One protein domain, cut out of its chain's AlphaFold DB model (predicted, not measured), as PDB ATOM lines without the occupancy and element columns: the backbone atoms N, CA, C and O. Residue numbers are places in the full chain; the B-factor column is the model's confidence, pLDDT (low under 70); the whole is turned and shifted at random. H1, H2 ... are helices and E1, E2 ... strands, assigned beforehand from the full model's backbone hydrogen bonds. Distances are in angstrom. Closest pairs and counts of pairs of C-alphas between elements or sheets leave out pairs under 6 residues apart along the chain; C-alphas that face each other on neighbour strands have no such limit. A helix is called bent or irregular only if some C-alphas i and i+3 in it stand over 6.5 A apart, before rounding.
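Overview. This is residues 121 to 255 and 265 to 281 of the 281 residues of the protein "GDSL-like lipase/acylhydrolase" of Medicago truncatula (UniProt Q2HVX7). Picture a flat slab in which a small three-stranded sheet has H4 along one face, H3 precedes H4 end to end, and the long H2 slants beside both. H5, residues 233 to 255 and the loop round Pro 176 make the end beyond the sheet, the C-alphas of Pro 176 and Pro 209 being the two farthest apart at 52.0 A; H1 meets H2 at a corner. The 152 printed residues hold five named helices and three strands, H1 H2 E1 H3 H4 E2 H5 E3; the sheet, E1 E2 E3, is mixed, the class mostly helix. The whole is compact, radius of gyration of the C-alphas 17.3 A, spanning 50 by 43 by 21 A.

Arrangement. Start at H1, residues 122 to 128, which only just touches H2, residues 132 to 152, only at the corner, with 3 pairs of C-alphas within 8 A, the closest Thr 126 and Ser 132 at 5.2 A. H2, the hub, touches H3, residues 184 to 194, with its residues 132 to 140 alone; the closest C-alphas, of Ser 136 and Tyr 193, are 5.0 A apart. It touches H4, residues 197 to 207, with residues 140 to 144 alone, the closest C-alphas being Leu 140 and Leu 197 at 6.8 A. E1, residues 157 to 161, is parallel to E2, residues 212 to 216; N 158 and O 212, 2.9 A apart, are within hydrogen-bond range. E2 is antiparallel to E3, residues 273 to 276, with N 274 and O 215 within range at 2.9 A. E1, H3, H4 and E2 form a strand-helix-strand unit, parallel neighbour strands joined through helices, with a right-handed crossover. H4 and the sheet make two layers, a helix on one face: its height over the sheet is 9.3 A, and it lies over E2. H5, residues 218 to 232, only grazes the sheet with residues 218 to 221. Every O i to N i+4 pair is within range in H1, H2 and H4, but 5 of 7 in H3 and 8 of 11 in H5.

Along the chain. Find C-alpha 122 at (141.151, -13.207, -12.171), where H1 begins. From C-alpha 132 at (141.255, -19.395, -18.905), H2 runs 29.8 A. H4 is 15.5 A long, H3 14.5 A. H5, 17.3 A, is irregular: C-alphas 227 and 230 are 7.9 A apart. E3 ends at C-alpha 276, (118.932, -30.190, -6.604).

Size, cuts and confidence. Look for the cut: residues 256 to 264 are not printed, and C-alphas 255 and 265 are 15.6 A apart. The link from E1 to H3 is long, 22 residues. The pLDDT is under 70 at residues 121 to 126, 176 to 180, 242 and 276 to 281.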
ATOM      1  N   PHE A 121     142.095 -11.123  -8.562       59.34
ATOM      2  CA  PHE A 121     143.242 -11.615  -9.331       59.34
ATOM      3  C   PHE A 121     142.875 -12.387 -10.604       59.34
ATOM      4  O   PHE A 121     143.767 -12.977 -11.209       59.34
ATOM      5  N   PHE A 122     141.610 -12.378 -11.045       67.50
ATOM      6  CA  PHE A 122     141.151 -13.207 -12.171       67.50
ATOM      7  C   PHE A 122     142.042 -13.079 -13.422       67.50
ATOM      8  O   PHE A 122     142.587 -14.075 -13.890       67.50
ATOM      9  N   GLN A 123     142.291 -11.858 -13.907       63.56
ATOM     10  CA  GLN A 123     143.076 -11.638 -15.128       63.56
ATOM     11  C   GLN A 123     144.561 -12.004 -14.964       63.56
ATOM     12  O   GLN A 123     145.150 -12.643 -15.838       63.56
ATOM     13  N   LYS A 124     145.164 -11.659 -13.818       64.31
ATOM     14  CA  LYS A 124     146.562 -12.002 -13.512       64.31
ATOM     15  C   LYS A 124     146.754 -13.518 -13.454       64.31
ATOM     16  O   LYS A 124     147.728 -14.038 -13.992       64.31
ATOM     17  N   LEU A 125     145.807 -14.227 -12.844       66.00
ATOM     18  CA  LEU A 125     145.851 -15.679 -12.732       66.00
ATOM     19  C   LEU A 125     145.585 -16.356 -14.080       66.00
ATOM     20  O   LEU A 125     146.287 -17.304 -14.414       66.00
ATOM     21  N   THR A 126     144.681 -15.844 -14.918       68.75
ATOM     22  CA  THR A 126     144.505 -16.357 -16.289       68.75
ATOM     23  C   THR A 126     145.830 -16.398 -17.064       68.75
ATOM     24  O   THR A 126     146.135 -17.405 -17.714       68.75
ATOM     25  N   ILE A 127     146.645 -15.344 -16.949       70.50
ATOM     26  CA  ILE A 127     147.971 -15.265 -17.582       70.50
ATOM     27  C   ILE A 127     148.911 -16.332 -17.004       70.50
ATOM     28  O   ILE A 127     149.525 -17.085 -17.761       70.50
ATOM     29  N   THR A 128     148.979 -16.464 -15.674       73.50
ATOM     30  CA  THR A 128     149.812 -17.480 -15.000       73.50
ATOM     31  C   THR A 128     149.474 -18.904 -15.444       73.50
ATOM     32  O   THR A 128     150.367 -19.721 -15.658       73.50
ATOM     33  N   PHE A 129     148.192 -19.207 -15.642       78.38
ATOM     34  CA  PHE A 129     147.724 -20.534 -16.041       78.38
ATOM     35  C   PHE A 129     147.798 -20.794 -17.558       78.38
ATOM     36  O   PHE A 129     147.381 -21.865 -18.013       78.38
ATOM     37  N   ARG A 130     148.353 -19.854 -18.344       80.56
ATOM     38  CA  ARG A 130     148.446 -19.919 -19.815       80.56
ATOM     39  C   ARG A 130     147.087 -20.227 -20.465       80.56
ATOM     40  O   ARG A 130     146.996 -21.071 -21.358       80.56
ATOM     41  N   GLY A 131     146.029 -19.575 -19.978       84.62
ATOM     42  CA  GLY A 131     144.689 -19.626 -20.564       84.62
ATOM     43  C   GLY A 131     143.566 -19.984 -19.587       84.62
ATOM     44  O   GLY A 131     143.700 -20.817 -18.684       84.62
ATOM     45  N   SER A 132     142.396 -19.395 -19.831       85.69
ATOM     46  CA  SER A 132     141.255 -19.395 -18.905       85.69
ATOM     47  C   SER A 132     140.602 -20.765 -18.732       85.69
ATOM     48  O   SER A 132     139.986 -21.027 -17.706       85.69
ATOM     49  N   ARG A 133     140.789 -21.698 -19.679       90.88
ATOM     50  CA  ARG A 133     140.328 -23.092 -19.529       90.88
ATOM     51  C   ARG A 133     141.074 -23.828 -18.413       90.88
ATOM     52  O   ARG A 133     140.437 -24.483 -17.595       90.88
ATOM     53  N   LYS A 134     142.408 -23.717 -18.367       90.69
ATOM     54  CA  LYS A 134     143.228 -24.352 -17.321       90.69
ATOM     55  C   LYS A 134     142.961 -23.711 -15.966       90.69
ATOM     56  O   LYS A 134     142.779 -24.425 -14.982       90.69
ATOM     57  N   PHE A 135     142.868 -22.383 -15.945       90.25
ATOM     58  CA  PHE A 135     142.522 -21.648 -14.736       90.25
ATOM     59  C   PHE A 135     141.130 -22.027 -14.210       90.25
ATOM     60  O   PHE A 135     140.982 -22.344 -13.036       90.25
ATOM     61  N   SER A 136     140.126 -22.111 -15.088       92.38
ATOM     62  CA  SER A 136     138.776 -22.569 -14.746       92.38
ATOM     63  C   SER A 136     138.774 -23.974 -14.129       92.38
ATOM     64  O   SER A 136     138.169 -24.174 -13.075       92.38
ATOM     65  N   SER A 137     139.493 -24.933 -14.722       94.06
ATOM     66  CA  SER A 137     139.628 -26.284 -14.157       94.06
ATOM     67  C   SER A 137     140.277 -26.274 -12.770       94.06
ATOM     68  O   SER A 137     139.839 -27.008 -11.884       94.06
ATOM     69  N   TYR A 138     141.295 -25.435 -12.564       93.19
ATOM     70  CA  TYR A 138     141.924 -25.249 -11.257       93.19
ATOM     71  C   TYR A 138     140.939 -24.672 -10.229       93.19
ATOM     72  O   TYR A 138     140.782 -25.246  -9.152       93.19
ATOM     73  N   LEU A 139     140.212 -23.606 -10.579       92.19
ATOM     74  CA  LEU A 139     139.210 -22.991  -9.702       92.19
ATOM     75  C   LEU A 139     138.103 -23.974  -9.310       92.19
ATOM     76  O   LEU A 139     137.734 -24.045  -8.142       92.19
ATOM     77  N   LEU A 140     137.592 -24.760 -10.259       95.94
ATOM     78  CA  LEU A 140     136.568 -25.773  -9.990       95.94
ATOM     79  C   LEU A 140     137.085 -26.885  -9.070       95.94
ATOM     80  O   LEU A 140     136.356 -27.339  -8.188       95.94
ATOM     81  N   LYS A 141     138.349 -27.297  -9.237       96.94
ATOM     82  CA  LYS A 141     139.002 -28.264  -8.346       96.94
ATOM     83  C   LYS A 141     139.126 -27.708  -6.927       96.94
ATOM     84  O   LYS A 141     138.703 -28.372  -5.984       96.94
ATOM     85  N   GLU A 142     139.656 -26.497  -6.767       95.38
ATOM     86  CA  GLU A 142     139.789 -25.864  -5.449       95.38
ATOM     87  C   GLU A 142     138.427 -25.630  -4.791       95.38
ATOM     88  O   GLU A 142     138.253 -25.934  -3.611       95.38
ATOM     89  N   PHE A 143     137.435 -25.171  -5.556       95.94
ATOM     90  CA  PHE A 143     136.073 -24.987  -5.065       95.94
ATOM     91  C   PHE A 143     135.474 -26.305  -4.563       95.94
ATOM     92  O   PHE A 143     134.994 -26.371  -3.431       95.94
ATOM     93  N   SER A 144     135.602 -27.388  -5.340       98.00
ATOM     94  CA  SER A 144     135.174 -28.729  -4.930       98.00
ATOM     95  C   SER A 144     135.851 -29.189  -3.634       98.00
ATOM     96  O   SER A 144     135.179 -29.702  -2.738       98.00
ATOM     97  N   LEU A 145     137.160 -28.954  -3.478       98.12
ATOM     98  CA  LEU A 145     137.889 -29.282  -2.249       98.12
ATOM     99  C   LEU A 145     137.393 -28.469  -1.046       98.12
ATOM    100  O   LEU A 145     137.322 -28.992   0.066       98.12
ATOM    101  N   ARG A 146     137.052 -27.188  -1.228       97.06
ATOM    102  CA  ARG A 146     136.496 -26.359  -0.146       97.06
ATOM    103  C   ARG A 146     135.082 -26.794   0.240       97.06
ATOM    104  O   ARG A 146     134.810 -26.891   1.434       97.06
ATOM    105  N   LEU A 147     134.230 -27.150  -0.724       97.75
ATOM    106  CA  LEU A 147     132.912 -27.730  -0.440       97.75
ATOM    107  C   LEU A 147     133.026 -29.050   0.333       97.75
ATOM    108  O   LEU A 147     132.325 -29.226   1.325       97.75
ATOM    109  N   GLN A 148     133.954 -29.933  -0.047       98.38
ATOM    110  CA  GLN A 148     134.228 -31.179   0.682       98.38
ATOM    111  C   GLN A 148     134.701 -30.924   2.119       98.38
ATOM    112  O   GLN A 148     134.233 -31.581   3.043       98.38
ATOM    113  N   LYS A 149     135.575 -29.932   2.342       98.19
ATOM    114  CA  LYS A 149     135.985 -29.539   3.704       98.19
ATOM    115  C   LYS A 149     134.790 -29.098   4.549       98.19
ATOM    116  O   LYS A 149     134.649 -29.554   5.676       98.19
ATOM    117  N   ILE A 150     133.919 -28.250   4.003       97.31
ATOM    118  CA  ILE A 150     132.724 -27.764   4.708       97.31
ATOM    119  C   ILE A 150     131.718 -28.910   4.940       97.31
ATOM    120  O   ILE A 150     131.116 -29.003   6.007       97.31
ATOM    121  N   TYR A 151     131.588 -29.835   3.988       98.06
ATOM    122  CA  TYR A 151     130.789 -31.053   4.137       98.06
ATOM    123  C   TYR A 151     131.307 -31.962   5.267       98.06
ATOM    124  O   TYR A 151     130.515 -32.448   6.079       98.06
ATOM    125  N   ASN A 152     132.628 -32.139   5.372       98.25
ATOM    126  CA  ASN A 152     133.266 -32.925   6.436       98.25
ATOM    127  C   ASN A 152     133.086 -32.295   7.826       98.25
ATOM    128  O   ASN A 152     133.123 -33.005   8.823       98.25
ATOM    129  N   LEU A 153     132.826 -30.985   7.892       96.56
ATOM    130  CA  LEU A 153     132.434 -30.282   9.119       96.56
ATOM    131  C   LEU A 153     130.935 -30.421   9.452       96.56
ATOM    132  O   LEU A 153     130.470 -29.847  10.431       96.56
ATOM    133  N   GLY A 154     130.168 -31.168   8.651       95.75
ATOM    134  CA  GLY A 154     128.758 -31.479   8.905       95.75
ATOM    135  C   GLY A 154     127.759 -30.762   7.994       95.75
ATOM    136  O   GLY A 154     126.564 -31.050   8.062       95.75
ATOM    137  N   ALA A 155     128.201 -29.871   7.102       95.69
ATOM    138  CA  ALA A 155     127.282 -29.215   6.176       95.69
ATOM    139  C   ALA A 155     126.680 -30.211   5.169       95.69
ATOM    140  O   ALA A 155     127.359 -31.101   4.654       95.69
ATOM    141  N   ARG A 156     125.388 -30.055   4.872       95.12
ATOM    142  CA  ARG A 156     124.646 -30.915   3.925       95.12
ATOM    143  C   ARG A 156     123.878 -30.143   2.857       95.12
ATOM    144  O   ARG A 156     123.490 -30.723   1.850       95.12
ATOM    145  N   ARG A 157     123.657 -28.845   3.061       94.62
ATOM    146  CA  ARG A 157     122.921 -27.964   2.148       94.62
ATOM    147  C   ARG A 157     123.838 -26.837   1.714       94.62
ATOM    148  O   ARG A 157     124.357 -26.121   2.565       94.62
ATOM    149  N   PHE A 158     124.018 -26.692   0.412       95.75
ATOM    150  CA  PHE A 158     124.927 -25.714  -0.171       95.75
ATOM    151  C   PHE A 158     124.166 -24.781  -1.106       95.75
ATOM    152  O   PHE A 158     123.391 -25.231  -1.941       95.75
ATOM    153  N   PHE A 159     124.396 -23.481  -0.980       94.81
ATOM    154  CA  PHE A 159     123.941 -22.485  -1.943       94.81
ATOM    155  C   PHE A 159     125.169 -21.958  -2.678       94.81
ATOM    156  O   PHE A 159     126.123 -21.519  -2.035       94.81
ATOM    157  N   THR A 160     125.177 -22.047  -4.006       94.81
ATOM    158  CA  THR A 160     126.352 -21.714  -4.817       94.81
ATOM    159  C   THR A 160     125.963 -20.864  -6.014       94.81
ATOM    160  O   THR A 160     125.097 -21.263  -6.795       94.81
ATOM    161  N   ASN A 161     126.666 -19.750  -6.189       94.25
ATOM    162  CA  ASN A 161     126.578 -18.926  -7.388       94.25
ATOM    163  C   ASN A 161     127.616 -19.382  -8.411       94.25
ATOM    164  O   ASN A 161     128.740 -19.735  -8.044       94.25
ATOM    165  N   ASN A 162     127.257 -19.319  -9.691       93.88
ATOM    166  CA  ASN A 162     128.258 -19.194 -10.744       93.88
ATOM    167  C   ASN A 162     128.864 -17.770 -10.748       93.88
ATOM    168  O   ASN A 162     128.509 -16.916  -9.931       93.88
ATOM    169  N   LEU A 163     129.829 -17.515 -11.633       93.31
ATOM    170  CA  LEU A 163     130.469 -16.203 -11.733       93.31
ATOM    171  C   LEU A 163     129.565 -15.213 -12.478       93.31
ATOM    172  O   LEU A 163     128.999 -15.550 -13.517       93.31
ATOM    173  N   ALA A 164     129.494 -13.978 -11.977       93.31
ATOM    174  CA  ALA A 164     128.833 -12.852 -12.639       93.31
ATOM    175  C   ALA A 164     129.513 -12.506 -13.986       93.31
ATOM    176  O   ALA A 164     130.682 -12.857 -14.180       93.31
ATOM    177  N   PRO A 165     128.842 -11.790 -14.910       92.81
ATOM    178  CA  PRO A 165     129.424 -11.441 -16.201       92.81
ATOM    179  C   PRO A 165     130.427 -10.291 -16.020       92.81
ATOM    180  O   PRO A 165     130.079  -9.135 -16.212       92.81
ATOM    181  N   LEU A 166     131.671 -10.545 -15.603       90.00
ATOM    182  CA  LEU A 166     132.609  -9.451 -15.288       90.00
ATOM    183  C   LEU A 166     132.863  -8.517 -16.472       90.00
ATOM    184  O   LEU A 166     133.080  -7.335 -16.250       90.00
ATOM    185  N   GLY A 167     132.770  -8.986 -17.723       89.94
ATOM    186  CA  GLY A 167     132.901  -8.116 -18.899       89.94
ATOM    187  C   GLY A 167     131.828  -7.025 -18.970       89.94
ATOM    188  O   GLY A 167     131.991  -6.031 -19.673       89.94
ATOM    189  N   CYS A 168     130.741  -7.196 -18.224       89.88
ATOM    190  CA  CYS A 168     129.630  -6.271 -18.104       89.88
ATOM    191  C   CYS A 168     129.798  -5.238 -16.972       89.88
ATOM    192  O   CYS A 168     128.992  -4.308 -16.888       89.88
ATOM    193  N   PHE A 169     130.800  -5.389 -16.105       88.69
ATOM    194  CA  PHE A 169     131.002  -4.516 -14.949       88.69
ATOM    195  C   PHE A 169     131.671  -3.190 -15.367       88.69
ATOM    196  O   PHE A 169     132.467  -3.183 -16.316       88.69
ATOM    197  N   PRO A 170     131.374  -2.061 -14.690       87.38
ATOM    198  CA  PRO A 170     131.873  -0.733 -15.057       87.38
ATOM    199  C   PRO A 170     133.385  -0.615 -15.306       87.38
ATOM    200  O   PRO A 170     133.784   0.172 -16.175       87.38
ATOM    201  N   SER A 171     134.213  -1.372 -14.574       85.31
ATOM    202  CA  SER A 171     135.678  -1.387 -14.724       85.31
ATOM    203  C   SER A 171     136.185  -2.150 -15.952       85.31
ATOM    204  O   SER A 171     137.284  -1.867 -16.428       85.31
ATOM    205  N   PHE A 172     135.415  -3.110 -16.468       82.75
ATOM    206  CA  PHE A 172     135.855  -4.052 -17.508       82.75
ATOM    207  C   PHE A 172     135.190  -3.828 -18.872       82.75
ATOM    208  O   PHE A 172     135.677  -4.343 -19.883       82.75
ATOM    209  N   ALA A 173     134.101  -3.059 -18.915       75.50
ATOM    210  CA  ALA A 173     133.448  -2.668 -20.159       75.50
ATOM    211  C   ALA A 173     134.367  -1.765 -21.026       75.50
ATOM    212  O   ALA A 173     135.063  -0.897 -20.481       75.50
ATOM    213  N   PRO A 174     134.390  -1.941 -22.365       70.56
ATOM    214  CA  PRO A 174     135.304  -1.234 -23.271       70.56
ATOM    215  C   PRO A 174     135.134   0.301 -23.265       70.56
ATOM    216  O   PRO A 174     134.056   0.832 -23.002       70.56
ATOM    217  N   LYS A 175     136.220   1.031 -23.574       71.12
ATOM    218  CA  LYS A 175     136.265   2.504 -23.734       71.12
ATOM    219  C   LYS A 175     136.781   2.870 -25.146       71.12
ATOM    220  O   LYS A 175     137.704   2.190 -25.585       71.12
ATOM    221  N   PRO A 176     136.300   3.944 -25.820       61.72
ATOM    222  CA  PRO A 176     135.182   4.817 -25.454       61.72
ATOM    223  C   PRO A 176     133.866   4.050 -25.597       61.72
ATOM    224  O   PRO A 176     133.605   3.450 -26.629       61.72
ATOM    225  N   ARG A 177     133.086   4.014 -24.515       58.81
ATOM    226  CA  ARG A 177     131.933   3.123 -24.344       58.81
ATOM    227  C   ARG A 177     130.908   3.332 -25.470       58.81
ATOM    228  O   ARG A 177     130.229   4.363 -25.421       58.81
ATOM    229  N   PRO A 178     130.672   2.384 -26.395       55.19
ATOM    230  CA  PRO A 178     129.326   2.274 -26.925       55.19
ATOM    231  C   PRO A 178     128.419   1.942 -25.733       55.19
ATOM    232  O   PRO A 178     128.694   1.054 -24.919       55.19
ATOM    233  N   ARG A 179     127.383   2.758 -25.532       63.59
ATOM    234  CA  ARG A 179     126.376   2.528 -24.493       63.59
ATOM    235  C   ARG A 179     125.753   1.164 -24.775       63.59
ATOM    236  O   ARG A 179     125.136   1.026 -25.821       63.59
ATOM    237  N   GLY A 180     125.872   0.197 -23.869       66.38
ATOM    238  CA  GLY A 180     125.193  -1.083 -24.079       66.38
ATOM    239  C   GLY A 180     126.069  -2.323 -24.240       66.38
ATOM    240  O   GLY A 180     125.496  -3.403 -24.334       66.38
ATOM    241  N   GLU A 181     127.404  -2.221 -24.260       82.44
ATOM    242  CA  GLU A 181     128.242  -3.371 -24.640       82.44
ATOM    243  C   GLU A 181     129.147  -3.896 -23.520       82.44
ATOM    244  O   GLU A 181     129.885  -3.153 -22.866       82.44
ATOM    245  N   CYS A 182     129.096  -5.214 -23.314       88.94
ATOM    246  CA  CYS A 182     130.006  -5.933 -22.434       88.94
ATOM    247  C   CYS A 182     131.291  -6.331 -23.175       88.94
ATOM    248  O   CYS A 182     131.332  -6.475 -24.394       88.94
ATOM    249  N   ASN A 183     132.365  -6.558 -22.425       89.38
ATOM    250  CA  ASN A 183     133.568  -7.177 -22.960       89.38
ATOM    251  C   ASN A 183     133.352  -8.691 -23.138       89.38
ATOM    252  O   ASN A 183     133.544  -9.479 -22.207       89.38
ATOM    253  N   GLU A 184     132.988  -9.098 -24.354       91.00
ATOM    254  CA  GLU A 184     132.676 -10.498 -24.662       91.00
ATOM    255  C   GLU A 184     133.878 -11.444 -24.587       91.00
ATOM    256  O   GLU A 184     133.713 -12.651 -24.411       91.00
ATOM    257  N   ASN A 185     135.109 -10.932 -24.650       88.88
ATOM    258  CA  ASN A 185     136.281 -11.771 -24.403       88.88
ATOM    259  C   ASN A 185     136.331 -12.200 -22.934       88.88
ATOM    260  O   ASN A 185     136.488 -13.385 -22.656       88.88
ATOM    261  N   ILE A 186     136.093 -11.274 -21.999       88.62
ATOM    262  CA  ILE A 186     136.041 -11.584 -20.563       88.62
ATOM    263  C   ILE A 186     134.870 -12.528 -20.252       88.62
ATOM    264  O   ILE A 186     135.055 -13.531 -19.561       88.62
ATOM    265  N   ASN A 187     133.680 -12.267 -20.801       91.94
ATOM    266  CA  ASN A 187     132.510 -13.131 -20.587       91.94
ATOM    267  C   ASN A 187     132.723 -14.548 -21.149       91.94
ATOM    268  O   ASN A 187     132.360 -15.541 -20.511       91.94
ATOM    269  N   ARG A 188     133.409 -14.675 -22.290       92.88
ATOM    270  CA  ARG A 188     133.810 -15.976 -22.845       92.88
ATOM    271  C   ARG A 188     134.749 -16.734 -21.916       92.88
ATOM    272  O   ARG A 188     134.601 -17.945 -21.772       92.88
ATOM    273  N   GLU A 189     135.692 -16.059 -21.265       91.12
ATOM    274  CA  GLU A 189     136.572 -16.699 -20.282       91.12
ATOM    275  C   GLU A 189     135.801 -17.209 -19.058       91.12
ATOM    276  O   GLU A 189     136.041 -18.328 -18.597       91.12
ATOM    277  N   ILE A 190     134.832 -16.427 -18.577       91.56
ATOM    278  CA  ILE A 190     133.939 -16.788 -17.467       91.56
ATOM    279  C   ILE A 190     133.087 -18.016 -17.801       91.56
ATOM    280  O   ILE A 190     132.916 -18.901 -16.954       91.56
ATOM    281  N   SER A 191     132.623 -18.123 -19.051       94.62
ATOM    282  CA  SER A 191     131.794 -19.243 -19.516       94.62
ATOM    283  C   SER A 191     132.446 -20.607 -19.261       94.62
ATOM    284  O   SER A 191     131.762 -21.588 -18.973       94.62
ATOM    285  N   TYR A 192     133.782 -20.685 -19.274       94.62
ATOM    286  CA  TYR A 192     134.489 -21.930 -18.994       94.62
ATOM    287  C   TYR A 192     134.232 -22.456 -17.581       94.62
ATOM    288  O   TYR A 192     134.115 -23.673 -17.410       94.62
ATOM    289  N   TYR A 193     134.148 -21.570 -16.589       94.81
ATOM    290  CA  TYR A 193     133.805 -21.946 -15.222       94.81
ATOM    291  C   TYR A 193     132.307 -22.233 -15.111       94.81
ATOM    292  O   TYR A 193     131.925 -23.326 -14.686       94.81
ATOM    293  N   ASN A 194     131.472 -21.294 -15.567       95.38
ATOM    294  CA  ASN A 194     130.018 -21.365 -15.409       95.38
ATOM    295  C   ASN A 194     129.424 -22.624 -16.055       95.38
ATOM    296  O   ASN A 194     128.640 -23.320 -15.418       95.38
ATOM    297  N   ASN A 195     129.878 -22.997 -17.257       95.75
ATOM    298  CA  ASN A 195     129.354 -24.161 -17.981       95.75
ATOM    299  C   ASN A 195     129.729 -25.507 -17.335       95.75
ATOM    300  O   ASN A 195     129.129 -26.531 -17.650       95.75
ATOM    301  N   ARG A 196     130.743 -25.541 -16.461       96.50
ATOM    302  CA  ARG A 196     131.242 -26.777 -15.830       96.50
ATOM    303  C   ARG A 196     130.841 -26.909 -14.364       96.50
ATOM    304  O   ARG A 196     130.819 -28.030 -13.856       96.50
ATOM    305  N   LEU A 197     130.517 -25.802 -13.693       96.31
ATOM    306  CA  LEU A 197     130.115 -25.798 -12.286       96.31
ATOM    307  C   LEU A 197     128.946 -26.763 -11.990       96.31
ATOM    308  O   LEU A 197     129.093 -27.551 -11.051       96.31
ATOM    309  N   PRO A 198     127.847 -26.812 -12.776       94.69
ATOM    310  CA  PRO A 198     126.749 -27.746 -12.516       94.69
ATOM    311  C   PRO A 198     127.196 -29.211 -12.462       94.69
ATOM    312  O   PRO A 198     126.807 -29.937 -11.549       94.69
ATOM    313  N   ASN A 199     128.083 -29.631 -13.369       95.94
ATOM    314  CA  ASN A 199     128.598 -31.002 -13.409       95.94
ATOM    315  C   ASN A 199     129.460 -31.326 -12.179       95.94
ATOM    316  O   ASN A 199     129.414 -32.439 -11.660       95.94
ATOM    317  N   VAL A 200     130.234 -30.355 -11.679       97.31
ATOM    318  CA  VAL A 200     131.021 -30.516 -10.444       97.31
ATOM    319  C   VAL A 200     130.105 -30.677  -9.231       97.31
ATOM    320  O   VAL A 200     130.353 -31.548  -8.399       97.31
ATOM    321  N   LEU A 201     129.037 -29.882  -9.141       96.94
ATOM    322  CA  LEU A 201     128.059 -29.971  -8.053       96.94
ATOM    323  C   LEU A 201     127.275 -31.291  -8.095       96.94
ATOM    324  O   LEU A 201     127.115 -31.935  -7.061       96.94
ATOM    325  N   GLN A 202     126.858 -31.738  -9.283       96.19
ATOM    326  CA  GLN A 202     126.207 -33.039  -9.473       96.19
ATOM    327  C   GLN A 202     127.133 -34.203  -9.103       96.19
ATOM    328  O   GLN A 202     126.707 -35.137  -8.430       96.19
ATOM    329  N   LYS A 203     128.420 -34.128  -9.471       97.19
ATOM    330  CA  LYS A 203     129.418 -35.127  -9.070       97.19
ATOM    331  C   LYS A 203     129.605 -35.175  -7.551       97.19
ATOM    332  O   LYS A 203     129.690 -36.257  -6.986       97.19
ATOM    333  N   LEU A 204     129.652 -34.026  -6.876       97.81
ATOM    334  CA  LEU A 204     129.703 -33.997  -5.411       97.81
ATOM    335  C   LEU A 204     128.449 -34.622  -4.798       97.81
ATOM    336  O   LEU A 204     128.561 -35.415  -3.872       97.81
ATOM    337  N   GLN A 205     127.273 -34.318  -5.344       96.69
ATOM    338  CA  GLN A 205     126.013 -34.900  -4.893       96.69
ATOM    339  C   GLN A 205     125.960 -36.426  -5.056       96.69
ATOM    340  O   GLN A 205     125.431 -37.097  -4.176       96.69
ATOM    341  N   SER A 206     126.527 -36.988  -6.129       96.56
ATOM    342  CA  SER A 206     126.578 -38.447  -6.310       96.56
ATOM    343  C   SER A 206     127.615 -39.138  -5.420       96.56
ATOM    344  O   SER A 206     127.457 -40.313  -5.099       96.56
ATOM    345  N   GLN A 207     128.666 -38.424  -5.007       97.44
ATOM    346  CA  GLN A 207     129.764 -38.974  -4.204       97.44
ATOM    347  C   GLN A 207     129.584 -38.785  -2.694       97.44
ATOM    348  O   GLN A 207     130.184 -39.524  -1.915       97.44
ATOM    349  N   LEU A 208     128.803 -37.791  -2.264       97.69
ATOM    350  CA  LEU A 208     128.685 -37.390  -0.864       97.69
ATOM    351  C   LEU A 208     127.251 -37.609  -0.353       97.69
ATOM    352  O   LEU A 208     126.353 -36.830  -0.685       97.69
ATOM    353  N   PRO A 209     127.009 -38.637   0.483       96.69
ATOM    354  CA  PRO A 209     125.680 -38.928   1.010       96.69
ATOM    355  C   PRO A 209     125.024 -37.734   1.718       96.69
ATOM    356  O   PRO A 209     125.561 -37.145   2.656       96.69
ATOM    357  N   GLY A 210     123.820 -37.371   1.277       94.62
ATOM    358  CA  GLY A 210     123.073 -36.243   1.837       94.62
ATOM    359  C   GLY A 210     123.594 -34.862   1.424       94.62
ATOM    360  O   GLY A 210     123.083 -33.861   1.927       94.62
ATOM    361  N   PHE A 211     124.574 -34.773   0.518       96.38
ATOM    362  CA  PHE A 211     124.952 -33.509  -0.105       96.38
ATOM    363  C   PHE A 211     123.827 -33.032  -1.030       96.38
ATOM    364  O   PHE A 211     123.452 -33.675  -2.009       96.38
ATOM    365  N   THR A 212     123.294 -31.861  -0.725       95.44
ATOM    366  CA  THR A 212     122.285 -31.179  -1.531       95.44
ATOM    367  C   THR A 212     122.761 -29.781  -1.853       95.44
ATOM    368  O   THR A 212     123.445 -29.147  -1.044       95.44
ATOM    369  N   PHE A 213     122.406 -29.291  -3.034       94.00
ATOM    370  CA  PHE A 213     122.825 -27.967  -3.456       94.00
ATOM    371  C   PHE A 213     121.709 -27.213  -4.165       94.00
ATOM    372  O   PHE A 213     120.789 -27.786  -4.743       94.00
ATOM    373  N   MET A 214     121.826 -25.897  -4.118       92.50
ATOM    374  CA  MET A 214     121.089 -24.954  -4.926       92.50
ATOM    375  C   MET A 214     122.087 -24.174  -5.759       92.50
ATOM    376  O   MET A 214     122.957 -23.494  -5.213       92.50
ATOM    377  N   HIS A 215     121.944 -24.281  -7.074       92.81
ATOM    378  CA  HIS A 215     122.733 -23.496  -8.004       92.81
ATOM    379  C   HIS A 215     121.942 -22.255  -8.410       92.81
ATOM    380  O   HIS A 215     120.822 -22.366  -8.918       92.81
ATOM    381  N   SER A 216     122.528 -21.086  -8.175       92.69
ATOM    382  CA  SER A 216     122.010 -19.814  -8.660       92.69
ATOM    383  C   SER A 216     122.824 -19.336  -9.849       92.69
ATOM    384  O   SER A 216     124.057 -19.303  -9.803       92.69
ATOM    385  N   ASP A 217     122.113 -18.934 -10.898       92.12
ATOM    386  CA  ASP A 217     122.719 -18.323 -12.068       92.12
ATOM    387  C   ASP A 217     122.866 -16.806 -11.870       92.12
ATOM    388  O   ASP A 217     122.005 -16.003 -12.235       92.12
ATOM    389  N   LEU A 218     123.960 -16.414 -11.217       93.44
ATOM    390  CA  LEU A 218     124.320 -15.016 -11.016       93.44
ATOM    391  C   LEU A 218     124.634 -14.330 -12.349       93.44
ATOM    392  O   LEU A 218     124.305 -13.155 -12.504       93.44
ATOM    393  N   TYR A 219     125.229 -15.054 -13.305       93.81
ATOM    394  CA  TYR A 219     125.476 -14.546 -14.655       93.81
ATOM    395  C   TYR A 219     124.177 -14.060 -15.303       93.81
ATOM    396  O   TYR A 219     124.035 -12.871 -15.604       93.81
ATOM    397  N   GLU A 220     123.209 -14.967 -15.432       92.56
ATOM    398  CA  GLU A 220     121.915 -14.676 -16.047       92.56
ATOM    399  C   GLU A 220     121.127 -13.635 -15.255       92.56
ATOM    400  O   GLU A 220     120.481 -12.775 -15.845       92.56
ATOM    401  N   SER A 221     121.227 -13.625 -13.922       93.19
ATOM    402  CA  SER A 221     120.555 -12.593 -13.134       93.19
ATOM    403  C   SER A 221     121.053 -11.182 -13.449       93.19
ATOM    404  O   SER A 221     120.241 -10.255 -13.474       93.19
ATOM    405  N   PHE A 222     122.358 -10.990 -13.652       93.69
ATOM    406  CA  PHE A 222     122.877  -9.684 -14.057       93.69
ATOM    407  C   PHE A 222     122.421  -9.344 -15.473       93.69
ATOM    408  O   PHE A 222     121.930  -8.240 -15.682       93.69
ATOM    409  N   MET A 223     122.524 -10.278 -16.424       92.75
ATOM    410  CA  MET A 223     122.080 -10.055 -17.805       92.75
ATOM    411  C   MET A 223     120.595  -9.677 -17.874       92.75
ATOM    412  O   MET A 223     120.243  -8.669 -18.483       92.75
ATOM    413  N   TYR A 224     119.745 -10.389 -17.137       91.88
ATOM    414  CA  TYR A 224     118.321 -10.095 -17.023       91.88
ATOM    415  C   TYR A 224     118.052  -8.688 -16.471       91.88
ATOM    416  O   TYR A 224     117.248  -7.941 -17.025       91.88
ATOM    417  N   LEU A 225     118.743  -8.280 -15.398       92.38
ATOM    418  CA  LEU A 225     118.597  -6.929 -14.842       92.38
ATOM    419  C   LEU A 225     119.109  -5.840 -15.789       92.38
ATOM    420  O   LEU A 225     118.628  -4.712 -15.730       92.38
ATOM    421  N   ARG A 226     120.067  -6.150 -16.667       90.75
ATOM    422  CA  ARG A 226     120.526  -5.199 -17.683       90.75
ATOM    423  C   ARG A 226     119.469  -4.941 -18.749       90.75
ATOM    424  O   ARG A 226     119.349  -3.802 -19.192       90.75
ATOM    425  N   GLU A 227     118.739  -5.978 -19.141       89.69
ATOM    426  CA  GLU A 227     117.723  -5.917 -20.192       89.69
ATOM    427  C   GLU A 227     116.376  -5.401 -19.665       89.69
ATOM    428  O   GLU A 227     115.763  -4.509 -20.250       89.69
ATOM    429  N   ILE A 228     115.922  -5.931 -18.527       90.00
ATOM    430  CA  ILE A 228     114.559  -5.727 -18.007       90.00
ATOM    431  C   ILE A 228     114.558  -4.957 -16.670       90.00
ATOM    432  O   ILE A 228     113.514  -4.752 -16.053       90.00
ATOM    433  N   GLY A 229     115.707  -4.432 -16.231       88.31
ATOM    434  CA  GLY A 229     115.840  -3.683 -14.972       88.31
ATOM    435  C   GLY A 229     114.854  -2.525 -14.804       88.31
ATOM    436  O   GLY A 229     114.411  -2.260 -13.684       88.31
ATOM    437  N   TYR A 230     114.433  -1.887 -15.902       91.25
ATOM    438  CA  TYR A 230     113.494  -0.762 -15.875       91.25
ATOM    439  C   TYR A 230     112.141  -1.131 -15.249       91.25
ATOM    440  O   TYR A 230     111.541  -0.296 -14.575       91.25
ATOM    441  N   LYS A 231     111.692  -2.391 -15.380       92.75
ATOM    442  CA  LYS A 231     110.457  -2.881 -14.739       92.75
ATOM    443  C   LYS A 231     110.543  -2.879 -13.212       92.75
ATOM    444  O   LYS A 231     109.520  -2.845 -12.540       92.75
ATOM    445  N   TYR A 232     111.760  -2.881 -12.680       91.06
ATOM    446  CA  TYR A 232     112.056  -2.876 -11.252       91.06
ATOM    447  C   TYR A 232     112.606  -1.523 -10.777       91.06
ATOM    448  O   TYR A 232     113.173  -1.435  -9.690       91.06
ATOM    449  N   GLY A 233     112.475  -0.468 -11.592       91.62
ATOM    450  CA  GLY A 233     112.966   0.874 -11.275       91.62
ATOM    451  C   GLY A 233     114.460   1.096 -11.538       91.62
ATOM    452  O   GLY A 233     114.976   2.161 -11.201       91.62
ATOM    453  N   ILE A 234     115.164   0.140 -12.158       92.56
ATOM    454  CA  ILE A 234     116.564   0.301 -12.572       92.56
ATOM    455  C   ILE A 234     116.608   0.892 -13.986       92.56
ATOM    456  O   ILE A 234     116.409   0.189 -14.972       92.56
ATOM    457  N   SER A 235     116.890   2.188 -14.091       90.56
ATOM    458  CA  SER A 235     116.975   2.913 -15.364       90.56
ATOM    459  C   SER A 235     118.391   2.985 -15.945       90.56
ATOM    460  O   SER A 235     118.548   3.217 -17.139       90.56
ATOM    461  N   GLU A 236     119.431   2.830 -15.121       90.31
ATOM    462  CA  GLU A 236     120.833   2.878 -15.555       90.31
ATOM    463  C   GLU A 236     121.558   1.585 -15.163       90.31
ATOM    464  O   GLU A 236     121.693   1.245 -13.988       90.31
ATOM    465  N   THR A 237     122.016   0.832 -16.161       88.06
ATOM    466  CA  THR A 237     122.601  -0.503 -15.970       88.06
ATOM    467  C   THR A 237     124.098  -0.551 -16.274       88.06
ATOM    468  O   THR A 237     124.707  -1.608 -16.148       88.06
ATOM    469  N   TRP A 238     124.713   0.573 -16.653       82.12
ATOM    470  CA  TRP A 238     126.101   0.645 -17.125       82.12
ATOM    471  C   TRP A 238     126.997   1.528 -16.271       82.12
ATOM    472  O   TRP A 238     128.190   1.254 -16.135       82.12
ATOM    473  N   LYS A 239     126.459   2.631 -15.753       81.12
ATOM    474  CA  LYS A 239     127.244   3.616 -15.005       81.12
ATOM    475  C   LYS A 239     127.099   3.396 -13.495       81.12
ATOM    476  O   LYS A 239     126.011   3.034 -13.052       81.12
ATOM    477  N   PRO A 240     128.166   3.624 -12.706       78.25
ATOM    478  CA  PRO A 240     128.037   3.759 -11.260       78.25
ATOM    479  C   PRO A 240     127.194   4.994 -10.919       78.25
ATOM    480  O   PRO A 240     127.031   5.900 -11.743       78.25
ATOM    481  N   CYS A 241     126.610   5.004  -9.726       75.69
ATOM    482  CA  CYS A 241     125.438   5.828  -9.451       75.69
ATOM    483  C   CYS A 241     125.723   7.336  -9.332       75.69
ATOM    484  O   CYS A 241     126.684   7.750  -8.684       75.69
ATOM    485  N   ALA A 242     124.773   8.142  -9.824       64.88
ATOM    486  CA  ALA A 242     124.436   9.449  -9.240       64.88
ATOM    487  C   ALA A 242     123.195   9.355  -8.321       64.88
ATOM    488  O   ALA A 242     123.144   9.985  -7.268       64.88
ATOM    489  N   ASN A 243     122.212   8.513  -8.692       80.12
ATOM    490  CA  ASN A 243     121.063   8.133  -7.861       80.12
ATOM    491  C   ASN A 243     121.039   6.611  -7.640       80.12
ATOM    492  O   ASN A 243     120.656   5.827  -8.507       80.12
ATOM    493  N   ARG A 244     121.421   6.196  -6.436       85.00
ATOM    494  CA  ARG A 244     121.636   4.798  -6.027       85.00
ATOM    495  C   ARG A 244     120.418   3.872  -6.085       85.00
ATOM    496  O   ARG A 244     120.600   2.658  -6.070       85.00
ATOM    497  N   ASN A 245     119.201   4.413  -6.162       87.06
ATOM    498  CA  ASN A 245     117.975   3.608  -6.221       87.06
ATOM    499  C   ASN A 245     117.548   3.245  -7.646       87.06
ATOM    500  O   ASN A 245     116.675   2.401  -7.807       87.06
ATOM    501  N   THR A 246     118.157   3.851  -8.665       90.62
ATOM    502  CA  THR A 246     117.794   3.617 -10.072       90.62
ATOM    503  C   THR A 246     118.919   2.991 -10.892       90.62
ATOM    504  O   THR A 246     118.795   2.849 -12.107       90.62
ATOM    505  N   HIS A 247     120.027   2.622 -10.243       92.62
ATOM    506  CA  HIS A 247     121.210   2.081 -10.906       92.62
ATOM    507  C   HIS A 247     121.447   0.622 -10.520       92.62
ATOM    508  O   HIS A 247     121.306   0.251  -9.353       92.62
ATOM    509  N   LEU A 248     121.852  -0.198 -11.489       93.25
ATOM    510  CA  LEU A 248     122.284  -1.581 -11.253       93.25
ATOM    511  C   LEU A 248     123.553  -1.614 -10.397       93.25
ATOM    512  O   LEU A 248     123.671  -2.415  -9.470       93.25
ATOM    513  N   PHE A 249     124.479  -0.707 -10.697       92.94
ATOM    514  CA  PHE A 249     125.774  -0.605 -10.046       92.94
ATOM    515  C   PHE A 249     125.819   0.605  -9.110       92.94
ATOM    516  O   PHE A 249     125.384   1.704  -9.458       92.94
ATOM    517  N   PHE A 250     126.345   0.396  -7.906       92.88
ATOM    518  CA  PHE A 250     126.646   1.476  -6.973       92.88
ATOM    519  C   PHE A 250     127.992   2.115  -7.322       92.88
ATOM    520  O   PHE A 250     128.060   3.304  -7.626       92.88
ATOM    521  N   ASP A 251     129.027   1.285  -7.341       88.44
ATOM    522  CA  ASP A 251     130.380   1.535  -7.826       88.44
ATOM    523  C   ASP A 251     130.687   0.491  -8.918       88.44
ATOM    524  O   ASP A 251     129.935   0.396  -9.882       88.44
ATOM    525  N   ASP A 252     131.736  -0.320  -8.784       88.62
ATOM    526  CA  ASP A 252     131.904  -1.537  -9.591       88.62
ATOM    527  C   ASP A 252     131.094  -2.735  -9.045       88.62
ATOM    528  O   ASP A 252     131.114  -3.818  -9.616       88.62
ATOM    529  N   HIS A 253     130.360  -2.562  -7.941       91.81
ATOM    530  CA  HIS A 253     129.524  -3.579  -7.305       91.81
ATOM    531  C   HIS A 253     128.033  -3.254  -7.430       91.81
ATOM    532  O   HIS A 253     127.622  -2.116  -7.675       91.81
ATOM    533  N   ALA A 254     127.197  -4.272  -7.222       93.81
ATOM    534  CA  ALA A 254     125.748  -4.145  -7.272       93.81
ATOM    535  C   ALA A 254     125.199  -3.180  -6.206       93.81
ATOM    536  O   ALA A 254     125.601  -3.183  -5.035       93.81
ATOM    537  N   SER A 255     124.212  -2.385  -6.605       95.25
ATOM    538  CA  SER A 255     123.442  -1.555  -5.687       95.25
ATOM    539  C   SER A 255     122.543  -2.398  -4.774       95.25
ATOM    540  O   SER A 255     122.228  -3.561  -5.041       95.25
ATOM    541  N   HIS A 265     114.130 -12.909  -6.722       91.12
ATOM    542  CA  HIS A 265     114.059 -13.844  -7.849       91.12
ATOM    543  C   HIS A 265     114.555 -15.245  -7.484       91.12
ATOM    544  O   HIS A 265     114.028 -16.251  -7.952       91.12
ATOM    545  N   CYS A 266     115.574 -15.330  -6.630       88.94
ATOM    546  CA  CYS A 266     116.124 -16.606  -6.209       88.94
ATOM    547  C   CYS A 266     115.258 -17.313  -5.152       88.94
ATOM    548  O   CYS A 266     114.896 -18.473  -5.342       88.94
ATOM    549  N   PHE A 267     114.929 -16.636  -4.047       86.12
ATOM    550  CA  PHE A 267     114.347 -17.274  -2.857       86.12
ATOM    551  C   PHE A 267     112.822 -17.181  -2.779       86.12
ATOM    552  O   PHE A 267     112.214 -17.993  -2.083       86.12
ATOM    553  N   ILE A 268     112.206 -16.236  -3.494       86.56
ATOM    554  CA  ILE A 268     110.750 -16.051  -3.517       86.56
ATOM    555  C   ILE A 268     110.171 -16.568  -4.833       86.56
ATOM    556  O   ILE A 268     109.366 -17.495  -4.827       86.56
ATOM    557  N   GLU A 269     110.619 -16.025  -5.965       87.25
ATOM    558  CA  GLU A 269     110.038 -16.344  -7.280       87.25
ATOM    559  C   GLU A 269     110.630 -17.609  -7.917       87.25
ATOM    560  O   GLU A 269     110.029 -18.192  -8.816       87.25
ATOM    561  N   LYS A 270     111.799 -18.056  -7.437       83.88
ATOM    562  CA  LYS A 270     112.503 -19.270  -7.889       83.88
ATOM    563  C   LYS A 270     112.828 -19.264  -9.398       83.88
ATOM    564  O   LYS A 270     112.954 -20.323 -10.009       83.88
ATOM    565  N   THR A 271     113.009 -18.087  -9.998       82.69
ATOM    566  CA  THR A 271     113.235 -17.910 -11.446       82.69
ATOM    567  C   THR A 271     114.691 -18.138 -11.861       82.69
ATOM    568  O   THR A 271     114.950 -18.650 -12.947       82.69
ATOM    569  N   ILE A 272     115.648 -17.820 -10.984       82.75
ATOM    570  CA  ILE A 272     117.100 -17.912 -11.265       82.75
ATOM    571  C   ILE A 272     117.836 -18.964 -10.418       82.75
ATOM    572  O   ILE A 272     119.043 -19.163 -10.569       82.75
ATOM    573  N   CYS A 273     117.129 -19.632  -9.503       83.81
ATOM    574  CA  CYS A 273     117.699 -20.602  -8.571       83.81
ATOM    575  C   CYS A 273     117.099 -21.985  -8.785       83.81
ATOM    576  O   CYS A 273     115.907 -22.202  -8.588       83.81
ATOM    577  N   LYS A 274     117.953 -22.936  -9.179       79.62
ATOM    578  CA  LYS A 274     117.563 -24.309  -9.507       79.62
ATOM    579  C   LYS A 274     117.977 -25.240  -8.357       79.62
ATOM    580  O   LYS A 274     119.178 -25.460  -8.164       79.62
ATOM    581  N   PRO A 275     117.029 -25.755  -7.550       74.31
ATOM    582  CA  PRO A 275     117.353 -26.710  -6.496       74.31
ATOM    583  C   PRO A 275     117.745 -28.075  -7.075       74.31
ATOM    584  O   PRO A 275     117.131 -28.543  -8.030       74.31
ATOM    585  N   SER A 276     118.695 -28.755  -6.430       68.25
ATOM    586  CA  SER A 276     118.932 -30.190  -6.604       68.25
ATOM    587  C   SER A 276     118.805 -30.916  -5.263       68.25
ATOM    588  O   SER A 276     119.661 -30.796  -4.379       68.25
ATOM    589  N   GLY A 277     117.727 -31.688  -5.102       53.12
ATOM    590  CA  GLY A 277     117.532 -32.573  -3.947       53.12
ATOM    591  C   GLY A 277     116.878 -31.955  -2.701       53.12
ATOM    592  O   GLY A 277     116.832 -32.621  -1.670       53.12
ATOM    593  N   PHE A 278     116.341 -30.727  -2.752       52.62
ATOM    594  CA  PHE A 278     115.420 -30.218  -1.719       52.62
ATOM    595  C   PHE A 278     114.441 -29.168  -2.267       52.62
ATOM    596  O   PHE A 278     114.783 -28.398  -3.158       52.62
ATOM    597  N   LYS A 279     113.223 -29.112  -1.710       45.00
ATOM    598  CA  LYS A 279     112.283 -28.007  -1.952       45.00
ATOM    599  C   LYS A 279     112.681 -26.827  -1.058       45.00
ATOM    600  O   LYS A 279     112.773 -26.990   0.158       45.00
ATOM    601  N   MET A 280     112.972 -25.669  -1.653       51.97
ATOM    602  CA  MET A 280     113.008 -24.406  -0.911       51.97
ATOM    603  C   MET A 280     111.576 -24.035  -0.576       51.97
ATOM    604  O   MET A 280     110.870 -23.693  -1.518       51.97
ATOM    605  N   LEU A 281     111.224 -24.103   0.711       49.31
ATOM    606  CA  LEU A 281     109.948 -23.670   1.292       49.31
ATOM    607  C   LEU A 281     108.708 -24.254   0.589       49.31
ATOM    608  O   LEU A 281     108.387 -23.850  -0.557       49.31
TER     609      LEU A 281